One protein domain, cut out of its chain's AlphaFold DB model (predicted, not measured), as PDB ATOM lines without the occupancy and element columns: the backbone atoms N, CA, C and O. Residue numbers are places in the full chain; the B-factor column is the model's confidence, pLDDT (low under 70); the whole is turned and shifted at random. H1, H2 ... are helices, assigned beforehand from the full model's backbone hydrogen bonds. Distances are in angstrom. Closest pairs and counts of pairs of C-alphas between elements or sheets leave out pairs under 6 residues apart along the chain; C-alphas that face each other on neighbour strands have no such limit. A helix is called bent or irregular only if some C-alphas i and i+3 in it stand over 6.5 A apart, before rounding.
ATOM      1  N   ALA A 112       7.843  18.579 -33.061       70.25
ATOM      2  CA  ALA A 112       7.493  17.348 -33.753       70.25
ATOM      3  C   ALA A 112       8.689  16.383 -33.673       70.25
ATOM      4  O   ALA A 112       9.837  16.810 -33.805       70.25
ATOM      5  N   SER A 113       8.437  15.093 -33.429       85.25
ATOM      6  CA  SER A 113       9.518  14.109 -33.468       85.25
ATOM      7  C   SER A 113      10.183  14.136 -34.848       85.25
ATOM      8  O   SER A 113       9.535  14.429 -35.856       85.25
ATOM      9  N   TYR A 114      11.471  13.805 -34.915       86.25
ATOM     10  CA  TYR A 114      12.184  13.717 -36.192       86.25
ATOM     11  C   TYR A 114      11.478  12.795 -37.196       86.25
ATOM     12  O   TYR A 114      11.439  13.080 -38.389       86.25
ATOM     13  N   GLU A 115      10.850  11.724 -36.708       87.12
ATOM     14  CA  GLU A 115      10.027  10.830 -37.522       87.12
ATOM     15  C   GLU A 115       8.777  11.523 -38.068       87.12
ATOM     16  O   GLU A 115       8.456  11.375 -39.246       87.12
ATOM     17  N   ALA A 116       8.099  12.333 -37.250       86.56
ATOM     18  CA  ALA A 116       6.964  13.121 -37.710       86.56
ATOM     19  C   ALA A 116       7.395  14.118 -38.794       86.56
ATOM     20  O   ALA A 116       6.718  14.215 -39.814       86.56
ATOM     21  N   LEU A 117       8.536  14.799 -38.643       89.88
ATOM     22  CA  LEU A 117       9.049  15.730 -39.659       89.88
ATOM     23  C   LEU A 117       9.360  15.042 -40.993       89.88
ATOM     24  O   LEU A 117       9.067  15.607 -42.047       89.88
ATOM     25  N   ARG A 118       9.848  13.796 -40.975       89.75
ATOM     26  CA  ARG A 118      10.054  13.010 -42.206       89.75
ATOM     27  C   ARG A 118       8.760  12.806 -42.989       89.75
ATOM     28  O   ARG A 118       8.770  12.880 -44.213       89.75
ATOM     29  N   THR A 119       7.622  12.646 -42.310       88.38
ATOM     30  CA  THR A 119       6.316  12.563 -42.995       88.38
ATOM     31  C   THR A 119       5.936  13.874 -43.700       88.38
ATOM     32  O   THR A 119       5.214  13.870 -44.695       88.38
ATOM     33  N   TRP A 120       6.476  15.008 -43.252       88.62
ATOM     34  CA  TRP A 120       6.291  16.312 -43.892       88.62
ATOM     35  C   TRP A 120       7.297  16.596 -45.013       88.62
ATOM     36  O   TRP A 120       7.229  17.658 -45.629       88.62
ATOM     37  N   GLY A 121       8.156  15.629 -45.347       84.50
ATOM     38  CA  GLY A 121       9.160  15.750 -46.402       84.50
ATOM     39  C   GLY A 121      10.487  16.336 -45.924       84.50
ATOM     40  O   GLY A 121      11.276  16.768 -46.756       84.50
ATOM     41  N   TRP A 122      10.738  16.368 -44.612       91.31
ATOM     42  CA  TRP A 122      12.058  16.713 -44.099       91.31
ATOM     43  C   TRP A 122      13.040  15.556 -44.300       91.31
ATOM     44  O   TRP A 122      12.816  14.449 -43.801       91.31
ATOM     45  N   ASP A 123      14.139  15.837 -44.993       91.56
ATOM     46  CA  ASP A 123      15.280  14.936 -45.118       91.56
ATOM     47  C   ASP A 123      16.373  15.362 -44.120       91.56
ATOM     48  O   ASP A 123      16.810  16.516 -44.167       91.56
ATOM     49  N   PRO A 124      16.842  14.478 -43.215       90.62
ATOM     50  CA  PRO A 124      17.958  14.794 -42.324       90.62
ATOM     51  C   PRO A 124      19.269  15.123 -43.051       90.62
ATOM     52  O   PRO A 124      20.115  15.786 -42.456       90.62
ATOM     53  N   ALA A 125      19.453  14.673 -44.296       94.88
ATOM     54  CA  ALA A 125      20.609  15.020 -45.124       94.88
ATOM     55  C   ALA A 125      20.405  16.313 -45.940       94.88
ATOM     56  O   ALA A 125      21.334  16.772 -46.603       94.88
ATOM     57  N   GLY A 126      19.197  16.885 -45.915       90.56
ATOM     58  CA  GLY A 126      18.818  18.048 -46.708       90.56
ATOM     59  C   GLY A 126      19.210  19.395 -46.095       90.56
ATOM     60  O   GLY A 126      19.819  19.499 -45.030       90.56
ATOM     61  N   GLU A 127      18.813  20.464 -46.781       90.44
ATOM     62  CA  GLU A 127      19.053  21.844 -46.359       90.44
ATOM     63  C   GLU A 127      18.292  22.184 -45.058       90.44
ATOM     64  O   GLU A 127      17.130  21.788 -44.910       90.44
ATOM     65  N   PRO A 128      18.860  22.971 -44.121       84.25
ATOM     66  CA  PRO A 128      18.160  23.382 -42.898       84.25
ATOM     67  C   PRO A 128      16.852  24.148 -43.159       84.25
ATOM     68  O   PRO A 128      15.919  24.043 -42.360       84.25
ATOM     69  N   ALA A 129      16.730  24.857 -44.287       84.75
ATOM     70  CA  ALA A 129      15.487  25.514 -44.692       84.75
ATOM     71  C   ALA A 129      14.321  24.516 -44.851       84.75
ATOM     72  O   ALA A 129      13.185  24.819 -44.476       84.75
ATOM     73  N   SER A 130      14.607  23.287 -45.302       87.44
ATOM     74  CA  SER A 130      13.606  22.218 -45.421       87.44
ATOM     75  C   SER A 130      13.037  21.794 -44.063       87.44
ATOM     76  O   SER A 130      11.858  21.448 -43.962       87.44
ATOM     77  N   ARG A 131      13.849  21.876 -42.999       90.19
ATOM     78  CA  ARG A 131      13.426  21.566 -41.630       90.19
ATOM     79  C   ARG A 131      12.404  22.573 -41.131       90.19
ATOM     80  O   ARG A 131      11.350  22.171 -40.654       90.19
ATOM     81  N   SER A 132      12.710  23.860 -41.284       89.12
ATOM     82  CA  SER A 132      11.823  24.949 -40.867       89.12
ATOM     83  C   SER A 132      10.470  24.866 -41.583       89.12
ATOM     84  O   SER A 132       9.417  24.924 -40.950       89.12
ATOM     85  N   ALA A 133      10.479  24.606 -42.896       89.12
ATOM     86  CA  ALA A 133       9.254  24.426 -43.673       89.12
ATOM     87  C   ALA A 133       8.426  23.206 -43.218       89.12
ATOM     88  O   ALA A 133       7.195  23.273 -43.147       89.12
ATOM     89  N   ALA A 134       9.083  22.092 -42.886       91.56
ATOM     90  CA  ALA A 134       8.418  20.894 -42.380       91.56
ATOM     91  C   ALA A 134       7.841  21.093 -40.971       91.56
ATOM     92  O   ALA A 134       6.723  20.649 -40.708       91.56
ATOM     93  N   GLU A 135       8.561  21.785 -40.085       92.12
ATOM     94  CA  GLU A 135       8.078  22.175 -38.756       92.12
ATOM     95  C   GLU A 135       6.841  23.073 -38.883       92.12
ATOM     96  O   GLU A 135       5.799  22.761 -38.301       92.12
ATOM     97  N   ALA A 136       6.896  24.092 -39.744       90.75
ATOM     98  CA  ALA A 136       5.766  24.982 -39.998       90.75
ATOM     99  C   ALA A 136       4.534  24.236 -40.543       90.75
ATOM    100  O   ALA A 136       3.409  24.448 -40.083       90.75
ATOM    101  N   SER A 137       4.749  23.302 -41.474       90.88
ATOM    102  CA  SER A 137       3.688  22.454 -42.037       90.88
ATOM    103  C   SER A 137       3.078  21.528 -40.977       90.88
ATOM    104  O   SER A 137       1.858  21.360 -40.909       90.88
ATOM    105  N   ALA A 138       3.910  20.945 -40.108       92.44
ATOM    106  CA  ALA A 138       3.465  20.085 -39.015       92.44
ATOM    107  C   ALA A 138       2.638  20.851 -37.971       92.44
ATOM    108  O   ALA A 138       1.663  20.319 -37.431       92.44
ATOM    109  N   GLU A 139       3.003  22.099 -37.686       93.00
ATOM    110  CA  GLU A 139       2.260  22.989 -36.794       93.00
ATOM    111  C   GLU A 139       0.927  23.429 -37.402       93.00
ATOM    112  O   GLU A 139      -0.106  23.329 -36.733       93.00
ATOM    113  N   ALA A 140       0.909  23.817 -38.679       93.00
ATOM    114  CA  ALA A 140      -0.322  24.135 -39.406       93.00
ATOM    115  C   ALA A 140      -1.273  22.922 -39.483       93.00
ATOM    116  O   ALA A 140      -2.496  23.049 -39.358       93.00
ATOM    117  N   GLY A 141      -0.710  21.718 -39.611       91.50
ATOM    118  CA  GLY A 141      -1.424  20.440 -39.617       91.50
ATOM    119  C   GLY A 141      -1.892  19.959 -38.238       91.50
ATOM    120  O   GLY A 141      -2.622  18.970 -38.147       91.50
ATOM    121  N   SER A 142      -1.504  20.637 -37.157       93.31
ATOM    122  CA  SER A 142      -1.845  20.214 -35.800       93.31
ATOM    123  C   SER A 142      -3.319  20.451 -35.438       93.31
ATOM    124  O   SER A 142      -4.084  21.094 -36.169       93.31
ATOM    125  N   ALA A 143      -3.741  19.869 -34.313       91.25
ATOM    126  CA  ALA A 143      -5.084  20.034 -33.772       91.25
ATOM    127  C   ALA A 143      -5.308  21.480 -33.256       91.25
ATOM    128  O   ALA A 143      -4.345  22.159 -32.881       91.25
ATOM    129  N   PRO A 144      -6.553  22.004 -33.284       89.88
ATOM    130  CA  PRO A 144      -6.837  23.414 -32.986       89.88
ATOM    131  C   PRO A 144      -6.565  23.809 -31.525       89.88
ATOM    132  O   PRO A 144      -6.356  24.985 -31.240       89.88
ATOM    133  N   ASP A 145      -6.539  22.833 -30.620       89.56
ATOM    134  CA  ASP A 145      -6.212  22.955 -29.197       89.56
ATOM    135  C   ASP A 145      -4.705  23.099 -28.924       89.56
ATOM    136  O   ASP A 145      -4.308  23.537 -27.843       89.56
ATOM    137  N   ARG A 146      -3.842  22.787 -29.900       89.25
ATOM    138  CA  ARG A 146      -2.392  22.957 -29.759       89.25
ATOM    139  C   ARG A 146      -2.009  24.435 -29.848       89.25
ATOM    140  O   ARG A 146      -2.414  25.143 -30.772       89.25
ATOM    141  N   VAL A 147      -1.166  24.889 -28.924       90.75
ATOM    142  CA  VAL A 147      -0.500  26.196 -29.028       90.75
ATOM    143  C   VAL A 147       0.550  26.119 -30.135       90.75
ATOM    144  O   VAL A 147       1.408  25.236 -30.099       90.75
ATOM    145  N   ILE A 148       0.463  27.027 -31.105       91.31
ATOM    146  CA  ILE A 148       1.382  27.121 -32.244       91.31
ATOM    147  C   ILE A 148       1.901  28.559 -32.396       91.31
ATOM    148  O   ILE A 148       1.217  29.493 -31.962       91.31
ATOM    149  N   PRO A 149       3.087  28.745 -32.994       90.88
ATOM    150  CA  PRO A 149       3.592  30.037 -33.441       90.88
ATOM    151  C   PRO A 149       2.579  30.857 -34.260       90.88
ATOM    152  O   PRO A 149       1.739  30.330 -34.991       90.88
ATOM    153  N   VAL A 150       2.657  32.185 -34.140       87.19
ATOM    154  CA  VAL A 150       1.707  33.107 -34.793       87.19
ATOM    155  C   VAL A 150       1.799  33.030 -36.320       87.19
ATOM    156  O   VAL A 150       0.773  33.095 -36.997       87.19
ATOM    157  N   ASN A 151       3.001  32.827 -36.866       83.25
ATOM    158  CA  ASN A 151       3.219  32.661 -38.306       83.25
ATOM    159  C   ASN A 151       2.488  31.423 -38.870       83.25
ATOM    160  O   ASN A 151       1.905  31.493 -39.948       83.25
ATOM    161  N   THR A 152       2.430  30.313 -38.129       91.06
ATOM    162  CA  THR A 152       1.737  29.082 -38.553       91.06
ATOM    163  C   THR A 152       0.244  29.088 -38.222       91.06
ATOM    164  O   THR A 152      -0.531  28.316 -38.795       91.06
ATOM    165  N   LEU A 153      -0.208  30.013 -37.366       90.56
ATOM    166  CA  LEU A 153      -1.617  30.186 -37.010       90.56
ATOM    167  C   LEU A 153      -2.493  30.581 -38.203       90.56
ATOM    168  O   LEU A 153      -3.609  30.068 -38.328       90.56
ATOM    169  N   ALA A 154      -1.994  31.450 -39.085       89.44
ATOM    170  CA  ALA A 154      -2.705  31.847 -40.298       89.44
ATOM    171  C   ALA A 154      -2.938  30.647 -41.232       89.44
ATOM    172  O   ALA A 154      -4.069  30.404 -41.658       89.44
ATOM    173  N   LEU A 155      -1.897  29.838 -41.461       90.44
ATOM    174  CA  LEU A 155      -1.971  28.622 -42.274       90.44
ATOM    175  C   LEU A 155      -2.945  27.601 -41.679       90.44
ATOM    176  O   LEU A 155      -3.767  27.042 -42.405       90.44
ATOM    177  N   ARG A 156      -2.930  27.412 -40.352       93.81
ATOM    178  CA  ARG A 156      -3.891  26.531 -39.674       93.81
ATOM    179  C   ARG A 156      -5.331  26.995 -39.877       93.81
ATOM    180  O   ARG A 156      -6.184  26.169 -40.186       93.81
ATOM    181  N   ARG A 157      -5.612  28.292 -39.710       91.12
ATOM    182  CA  ARG A 157      -6.964  28.840 -39.922       91.12
ATOM    183  C   ARG A 157      -7.417  28.665 -41.364       91.12
ATOM    184  O   ARG A 157      -8.523  28.182 -41.595       91.12
ATOM    185  N   PHE A 158      -6.543  28.966 -42.323       91.75
ATOM    186  CA  PHE A 158      -6.821  28.738 -43.738       91.75
ATOM    187  C   PHE A 158      -7.128  27.260 -44.023       91.75
ATOM    188  O   PHE A 158      -8.106  26.951 -44.706       91.75
ATOM    189  N   ARG A 159      -6.371  26.329 -43.422       94.12
ATOM    190  CA  ARG A 159      -6.671  24.894 -43.502       94.12
ATOM    191  C   ARG A 159      -8.083  24.599 -43.018       94.12
ATOM    192  O   ARG A 159      -8.863  24.004 -43.750       94.12
ATOM    193  N   THR A 160      -8.417  25.008 -41.798       92.62
ATOM    194  CA  THR A 160      -9.673  24.614 -41.146       92.62
ATOM    195  C   THR A 160     -10.902  25.270 -41.758       92.62
ATOM    196  O   THR A 160     -11.963  24.653 -41.806       92.62
ATOM    197  N   GLU A 161     -10.780  26.517 -42.208       91.06
ATOM    198  CA  GLU A 161     -11.912  27.318 -42.682       91.06
ATOM    199  C   GLU A 161     -12.119  27.213 -44.196       91.06
ATOM    200  O   GLU A 161     -13.247  27.348 -44.665       91.06
ATOM    201  N   VAL A 162     -11.059  26.933 -44.963       90.19
ATOM    202  CA  VAL A 162     -11.112  26.898 -46.432       90.19
ATOM    203  C   VAL A 162     -10.821  25.499 -46.965       90.19
ATOM    204  O   VAL A 162     -11.647  24.924 -47.675       90.19
ATOM    205  N   VAL A 163      -9.677  24.910 -46.616       92.31
ATOM    206  CA  VAL A 163      -9.226  23.653 -47.239       92.31
ATOM    207  C   VAL A 163     -10.026  22.444 -46.752       92.31
ATOM    208  O   VAL A 163     -10.534  21.680 -47.573       92.31
ATOM    209  N   ASP A 164     -10.198  22.277 -45.442       91.19
ATOM    210  CA  ASP A 164     -10.903  21.143 -44.838       91.19
ATOM    211  C   ASP A 164     -12.358  21.039 -45.360       91.19
ATOM    212  O   ASP A 164     -12.764  19.941 -45.761       91.19
ATOM    213  N   PRO A 165     -13.140  22.134 -45.484       90.75
ATOM    214  CA  PRO A 165     -14.454  22.101 -46.133       90.75
ATOM    215  C   PRO A 165     -14.428  21.718 -47.619       90.75
ATOM    216  O   PRO A 165     -15.343  21.040 -48.091       90.75
ATOM    217  N   LEU A 166     -13.399  22.126 -48.369       89.19
ATOM    218  CA  LEU A 166     -13.254  21.786 -49.790       89.19
ATOM    219  C   LEU A 166     -12.860  20.318 -50.007       89.19
ATOM    220  O   LEU A 166     -13.255  19.708 -51.012       89.19
ATOM    221  N   LEU A 167     -12.099  19.758 -49.063       89.62
ATOM    222  CA  LEU A 167     -11.738  18.344 -49.000       89.62
ATOM    223  C   LEU A 167     -12.892  17.477 -48.489       89.62
ATOM    224  O   LEU A 167     -13.018  16.319 -48.890       89.62
ATOM    225  N   ALA A 168     -13.753  18.018 -47.628       88.25
ATOM    226  CA  ALA A 168     -14.879  17.286 -47.085       88.25
ATOM    227  C   ALA A 168     -15.862  16.874 -48.192       88.25
ATOM    228  O   ALA A 168     -16.339  17.667 -49.007       88.25
ATOM    229  N   ALA A 169     -16.221  15.592 -48.186       78.31
ATOM    230  CA  ALA A 169     -17.309  15.098 -49.010       78.31
ATOM    231  C   ALA A 169     -18.613  15.787 -48.580       78.31
ATOM    232  O   ALA A 169     -18.944  15.715 -47.389       78.31
ATOM    233  N   ASP A 235       0.004  21.589 -71.214       89.25
ATOM    234  CA  ASP A 235       0.527  20.639 -70.234       89.25
ATOM    235  C   ASP A 235       1.522  21.311 -69.268       89.25
ATOM    236  O   ASP A 235       1.584  20.949 -68.089       89.25
ATOM    237  N   GLU A 236       2.224  22.357 -69.713       91.94
ATOM    238  CA  GLU A 236       3.110  23.176 -68.883       91.94
ATOM    239  C   GLU A 236       2.339  23.976 -67.824       91.94
ATOM    240  O   GLU A 236       2.716  23.993 -66.648       91.94
ATOM    241  N   GLU A 237       1.240  24.630 -68.208       91.00
ATOM    242  CA  GLU A 237       0.393  25.375 -67.269       91.00
ATOM    243  C   GLU A 237      -0.273  24.439 -66.266       91.00
ATOM    244  O   GLU A 237      -0.327  24.717 -65.064       91.00
ATOM    245  N   ARG A 238      -0.730  23.286 -66.747       91.50
ATOM    246  CA  ARG A 238      -1.292  22.221 -65.927       91.50
ATOM    247  C   ARG A 238      -0.289  21.730 -64.887       91.50
ATOM    248  O   ARG A 238      -0.643  21.622 -63.711       91.50
ATOM    249  N   LEU A 239       0.955  21.472 -65.290       94.44
ATOM    250  CA  LEU A 239       2.029  21.076 -64.382       94.44
ATOM    251  C   LEU A 239       2.282  22.149 -63.322       94.44
ATOM    252  O   LEU A 239       2.360  21.825 -62.136       94.44
ATOM    253  N   ARG A 240       2.361  23.420 -63.730       94.25
ATOM    254  CA  ARG A 240       2.552  24.547 -62.812       94.25
ATOM    255  C   ARG A 240       1.438  24.613 -61.769       94.25
ATOM    256  O   ARG A 240       1.723  24.683 -60.578       94.25
ATOM    257  N   LEU A 241       0.178  24.501 -62.192       92.75
ATOM    258  CA  LEU A 241      -0.976  24.495 -61.286       92.75
ATOM    259  C   LEU A 241      -0.948  23.309 -60.314       92.75
ATOM    260  O   LEU A 241      -1.252  23.468 -59.131       92.75
ATOM    261  N   VAL A 242      -0.580  22.116 -60.789       94.94
ATOM    262  CA  VAL A 242      -0.445  20.918 -59.948       94.94
ATOM    263  C   VAL A 242       0.676  21.092 -58.921       94.94
ATOM    264  O   VAL A 242       0.478  20.768 -57.747       94.94
ATOM    265  N   GLN A 243       1.822  21.634 -59.334       95.44
ATOM    266  CA  GLN A 243       2.967  21.907 -58.468       95.44
ATOM    267  C   GLN A 243       2.622  22.941 -57.390       95.44
ATOM    268  O   GLN A 243       2.872  22.703 -56.206       95.44
ATOM    269  N   ASP A 244       2.001  24.055 -57.777       93.62
ATOM    270  CA  ASP A 244       1.603  25.121 -56.859       93.62
ATOM    271  C   ASP A 244       0.559  24.627 -55.850       93.62
ATOM    272  O   ASP A 244       0.668  24.879 -54.645       93.62
ATOM    273  N   LEU A 245      -0.419  23.839 -56.307       94.38
ATOM    274  CA  LEU A 245      -1.409  23.218 -55.433       94.38
ATOM    275  C   LEU A 245      -0.765  22.217 -54.460       94.38
ATOM    276  O   LEU A 245      -1.122  22.195 -53.280       94.38
ATOM    277  N   ALA A 246       0.184  21.396 -54.915       94.56
ATOM    278  CA  ALA A 246       0.900  20.454 -54.055       94.56
ATOM    279  C   ALA A 246       1.718  21.179 -52.972       94.56
ATOM    280  O   ALA A 246       1.677  20.792 -51.797       94.56
ATOM    281  N   ASN A 247       2.405  22.260 -53.350       93.38
ATOM    282  CA  ASN A 247       3.169  23.110 -52.441       93.38
ATOM    283  C   ASN A 247       2.256  23.777 -51.405       93.38
ATOM    284  O   ASN A 247       2.540  23.724 -50.207       93.38
ATOM    285  N   MET A 248       1.119  24.319 -51.845       94.25
ATOM    286  CA  MET A 248       0.119  24.919 -50.965       94.25
ATOM    287  C   MET A 248      -0.424  23.912 -49.950       94.25
ATOM    288  O   MET A 248      -0.396  24.175 -48.749       94.25
ATOM    289  N   LEU A 249      -0.872  22.734 -50.399       94.56
ATOM    290  CA  LEU A 249      -1.426  21.716 -49.499       94.56
ATOM    291  C   LEU A 249      -0.387  21.253 -48.470       94.56
ATOM    292  O   LEU A 249      -0.742  20.983 -47.323       94.56
ATOM    293  N   ARG A 250       0.894  21.190 -48.850       94.25
ATOM    294  CA  ARG A 250       1.994  20.889 -47.927       94.25
ATOM    295  C   ARG A 250       2.148  21.984 -46.874       94.25
ATOM    296  O   ARG A 250       2.085  21.668 -45.691       94.25
ATOM    297  N   ALA A 251       2.263  23.240 -47.300       92.19
ATOM    298  CA  ALA A 251       2.458  24.385 -46.414       92.19
ATOM    299  C   ALA A 251       1.291  24.587 -45.432       92.19
ATOM    300  O   ALA A 251       1.494  24.884 -44.259       92.19
ATOM    301  N   VAL A 252       0.060  24.352 -45.886       94.62
ATOM    302  CA  VAL A 252      -1.164  24.456 -45.074       94.62
ATOM    303  C   VAL A 252      -1.319  23.270 -44.098       94.62
ATOM    304  O   VAL A 252      -2.221  23.244 -43.259       94.62
ATOM    305  N   GLY A 253      -0.420  22.284 -44.152       94.44
ATOM    306  CA  GLY A 253      -0.413  21.162 -43.222       94.44
ATOM    307  C   GLY A 253      -1.404  20.058 -43.590       94.44
ATOM    308  O   GLY A 253      -1.976  19.410 -42.712       94.44
ATOM    309  N   VAL A 254      -1.638  19.812 -44.884       95.00
ATOM    310  CA  VAL A 254      -2.380  18.630 -45.344       95.00
ATOM    311  C   VAL A 254      -1.455  17.412 -45.327       95.00
ATOM    312  O   VAL A 254      -0.387  17.382 -45.948       95.00
ATOM    313  N   ARG A 255      -1.887  16.371 -44.607       92.31
ATOM    314  CA  ARG A 255      -1.090  15.158 -44.381       92.31
ATOM    315  C   ARG A 255      -0.634  14.497 -45.694       92.31
ATOM    316  O   ARG A 255      -1.422  14.431 -46.639       92.31
ATOM    317  N   PRO A 256       0.584  13.923 -45.736       91.69
ATOM    318  CA  PRO A 256       1.095  13.182 -46.903       91.69
ATOM    319  C   PRO A 256       0.218  11.978 -47.263       91.69
ATOM    320  O   PRO A 256       0.064  11.628 -48.429       91.69
ATOM    321  N   ASP A 257      -0.425  11.370 -46.262       92.00
ATOM    322  CA  ASP A 257      -1.297  10.212 -46.454       92.00
ATOM    323  C   ASP A 257      -2.602  10.546 -47.185       92.00
ATOM    324  O   ASP A 257      -3.327   9.642 -47.610       92.00
ATOM    325  N   HIS A 258      -2.922  11.833 -47.326       93.25
ATOM    326  CA  HIS A 258      -4.153  12.283 -47.944       93.25
ATOM    327  C   HIS A 258      -4.188  11.905 -49.432       93.25
ATOM    328  O   HIS A 258      -3.260  12.195 -50.184       93.25
ATOM    329  N   LEU A 259      -5.297  11.306 -49.885       91.62
ATOM    330  CA  LEU A 259      -5.441  10.799 -51.259       91.62
ATOM    331  C   LEU A 259      -5.169  11.867 -52.324       91.62
ATOM    332  O   LEU A 259      -4.565  11.571 -53.348       91.62
ATOM    333  N   LEU A 260      -5.609  13.105 -52.079       93.06
ATOM    334  CA  LEU A 260      -5.362  14.219 -52.997       93.06
ATOM    335  C   LEU A 260      -3.867  14.510 -53.147       93.06
ATOM    336  O   LEU A 260      -3.394  14.699 -54.259       93.06
ATOM    337  N   ARG A 261      -3.129  14.494 -52.033       94.31
ATOM    338  CA  ARG A 261      -1.699  14.782 -52.020       94.31
ATOM    339  C   ARG A 261      -0.920  13.678 -52.733       94.31
ATOM    340  O   ARG A 261      -0.157  13.977 -53.638       94.31
ATOM    341  N   LYS A 262      -1.255  12.410 -52.462       95.06
ATOM    342  CA  LYS A 262      -0.698  11.254 -53.189       95.06
ATOM    343  C   LYS A 262      -0.911  11.332 -54.702       95.06
ATOM    344  O   LYS A 262      -0.021  10.963 -55.455       95.06
ATOM    345  N   LYS A 263      -2.084  11.794 -55.153       94.75
ATOM    346  CA  LYS A 263      -2.376  11.954 -56.586       94.75
ATOM    347  C   LYS A 263      -1.542  13.056 -57.233       94.75
ATOM    348  O   LYS A 263      -1.017  12.836 -58.316       94.75
ATOM    349  N   LEU A 264      -1.426  14.209 -56.575       95.62
ATOM    350  CA  LEU A 264      -0.616  15.323 -57.072       95.62
ATOM    351  C   LEU A 264       0.868  14.940 -57.111       95.62
ATOM    352  O   LEU A 264       1.495  15.062 -58.156       95.62
ATOM    353  N   ASP A 265       1.399  14.391 -56.016       95.19
ATOM    354  CA  ASP A 265       2.796  13.947 -55.941       95.19
ATOM    355  C   ASP A 265       3.085  12.840 -56.978       95.19
ATOM    356  O   ASP A 265       4.121  12.859 -57.638       95.19
ATOM    357  N   GLY A 266       2.146  11.910 -57.187       95.75
ATOM    358  CA  GLY A 266       2.252  10.878 -58.221       95.75
ATOM    359  C   GLY A 266       2.290  11.442 -59.644       95.75
ATOM    360  O   GLY A 266       3.091  10.983 -60.453       95.75
ATOM    361  N   TYR A 267       1.476  12.461 -59.940       95.75
ATOM    362  CA  TYR A 267       1.505  13.147 -61.235       95.75
ATOM    363  C   TYR A 267       2.838  13.863 -61.470       95.75
ATOM    364  O   TYR A 267       3.430  13.722 -62.536       95.75
ATOM    365  N   LEU A 268       3.351  14.576 -60.460       95.81
ATOM    366  CA  LEU A 268       4.643  15.264 -60.543       95.81
ATOM    367  C   LEU A 268       5.797  14.282 -60.784       95.81
ATOM    368  O   LEU A 268       6.666  14.546 -61.613       95.81
ATOM    369  N   LEU A 269       5.786  13.128 -60.110       96.06
ATOM    370  CA  LEU A 269       6.776  12.068 -60.325       96.06
ATOM    371  C   LEU A 269       6.679  11.461 -61.731       96.06
ATOM    372  O   LEU A 269       7.711  11.251 -62.368       96.06
ATOM    373  N   ALA A 270       5.466  11.198 -62.224       95.31
ATOM    374  CA  ALA A 270       5.249  10.659 -63.566       95.31
ATOM    375  C   ALA A 270       5.715  11.639 -64.654       95.31
ATOM    376  O   ALA A 270       6.420  11.244 -65.580       95.31
ATOM    377  N   HIS A 271       5.395  12.926 -64.504       95.25
ATOM    378  CA  HIS A 271       5.831  13.956 -65.438       95.25
ATOM    379  C   HIS A 271       7.359  14.121 -65.423       95.25
ATOM    380  O   HIS A 271       7.996  14.117 -66.473       95.25
ATOM    381  N   ALA A 272       7.981  14.152 -64.240       95.25
ATOM    382  CA  ALA A 272       9.437  14.212 -64.114       95.25
ATOM    383  C   ALA A 272      10.154  12.980 -64.703       95.25
ATOM    384  O   ALA A 272      11.309  13.089 -65.113       95.25
ATOM    385  N   ALA A 273       9.501  11.814 -64.730       95.94
ATOM    386  CA  ALA A 273      10.017  10.624 -65.403       95.94
ATOM    387  C   ALA A 273       9.906  10.741 -66.931       95.94
ATOM    388  O   ALA A 273      10.867  10.419 -67.622       95.94
ATOM    389  N   SER A 274       8.786  11.263 -67.442       93.94
ATOM    390  CA  SER A 274       8.561  11.472 -68.880       93.94
ATOM    391  C   SER A 274       9.494  12.508 -69.509       93.94
ATOM    392  O   SER A 274       9.775  12.419 -70.693       93.94
ATOM    393  N   VAL A 275       9.968  13.499 -68.749       94.62
ATOM    394  CA  VAL A 275      10.907  14.522 -69.258       94.62
ATOM    395  C   VAL A 275      12.335  13.974 -69.411       94.62
ATOM    396  O   VAL A 275      13.158  14.560 -70.107       94.62
ATOM    397  N   LYS A 276      12.664  12.861 -68.742       91.12
ATOM    398  CA  LYS A 276      14.010  12.261 -68.772       91.12
ATOM    399  C   LYS A 276      14.211  11.246 -69.898       91.12
ATOM    400  O   LYS A 276      15.350  10.837 -70.114       91.12
ATOM    401  N   THR A 277      13.128  10.800 -70.525       80.50
ATOM    402  CA  THR A 277      13.125   9.846 -71.643       80.50
ATOM    403  C   THR A 277      13.161  10.584 -72.964       80.50
ATOM    404  O   THR A 277      13.969  10.178 -73.824       80.50
TER     405      THR A 277
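AT A GLANCE: This is residues 112 to 169 and 235 to 277 of the 277 residues of an uncharacterized protein of Auriculariopsis ampla (UniProt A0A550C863). A helical hairpin, H4 and H5, makes a long arm, and at residues 250 to 251 H4 meets H2, which with H3 runs crosswise to that arm. H1 packs across H2. The 101 printed residues hold five named helices, H1 to H5 in chain order, and no named strand; the class is all helix, mostly crossed in packing, meaning that touching helices stand at large angles. The whole is compact, with a radius of gyration of the C-alphas of 14.5 A, and only just flat, spanning 47 by 37 by 20 A.

IN THESE COORDINATES: H1, residues 114 to 119, begins at C-alpha (12.184, 13.717, -36.192). H2 is residues 128 to 140, 18.8 A long. H3, residues 150 to 167, is 24.5 A long, with a kink of 34 degrees near residue 161; it is only just irregular, C-alphas 161 and 164 being 6.6 A apart. H4, residues 235 to 251, is 24.2 A long. H5, residues 259 to 274, is 22.5 A long and ends at C-alpha (8.561, 11.472, -68.880).

HOW THE PARTS SIT: H2 is the hub, touching three helices. H1 touches it about perpendicular, at 76 degrees; their closest C-alphas, Leu 117 and Ala 134, are 5.9 A apart. H3, with residues 152 to 159 alone, touches residues 136 to 140 of H2 at a steep tilt of 59 degrees, the same way; the closest C-alphas, Ala 140 and Arg 156, are 4.3 A apart. H4 touches H2 with residues 250 to 251 alone, only just about perpendicular at 71 degrees; the closest C-alphas, Ser 137 and Ala 251, are 4.9 A apart. H4 and H5 form a hairpin at a steep tilt of 43 degrees, opposite ways, the C-alphas of Ala 246 and Leu 264 closest at 6.1 A. H2 and H5 are apart. Every O i to N i+4 pair is within hydrogen-bond range in H1, H2, H4 and H5; in H3, 10 of 14 are.

THE WHOLE: The farthest C-alphas, Asp 145 and Thr 277, are 48.5 A apart. Residues 170 to 234 are not printed; C-alphas 169 and 235 are 28.3 A apart across this cut. Of the links printed whole, none is long. Residues 272 to 277, of which 272 to 274 belong to H5, stand free. The mean pLDDT of the printed part is 91.2, and no printed residue is under 70.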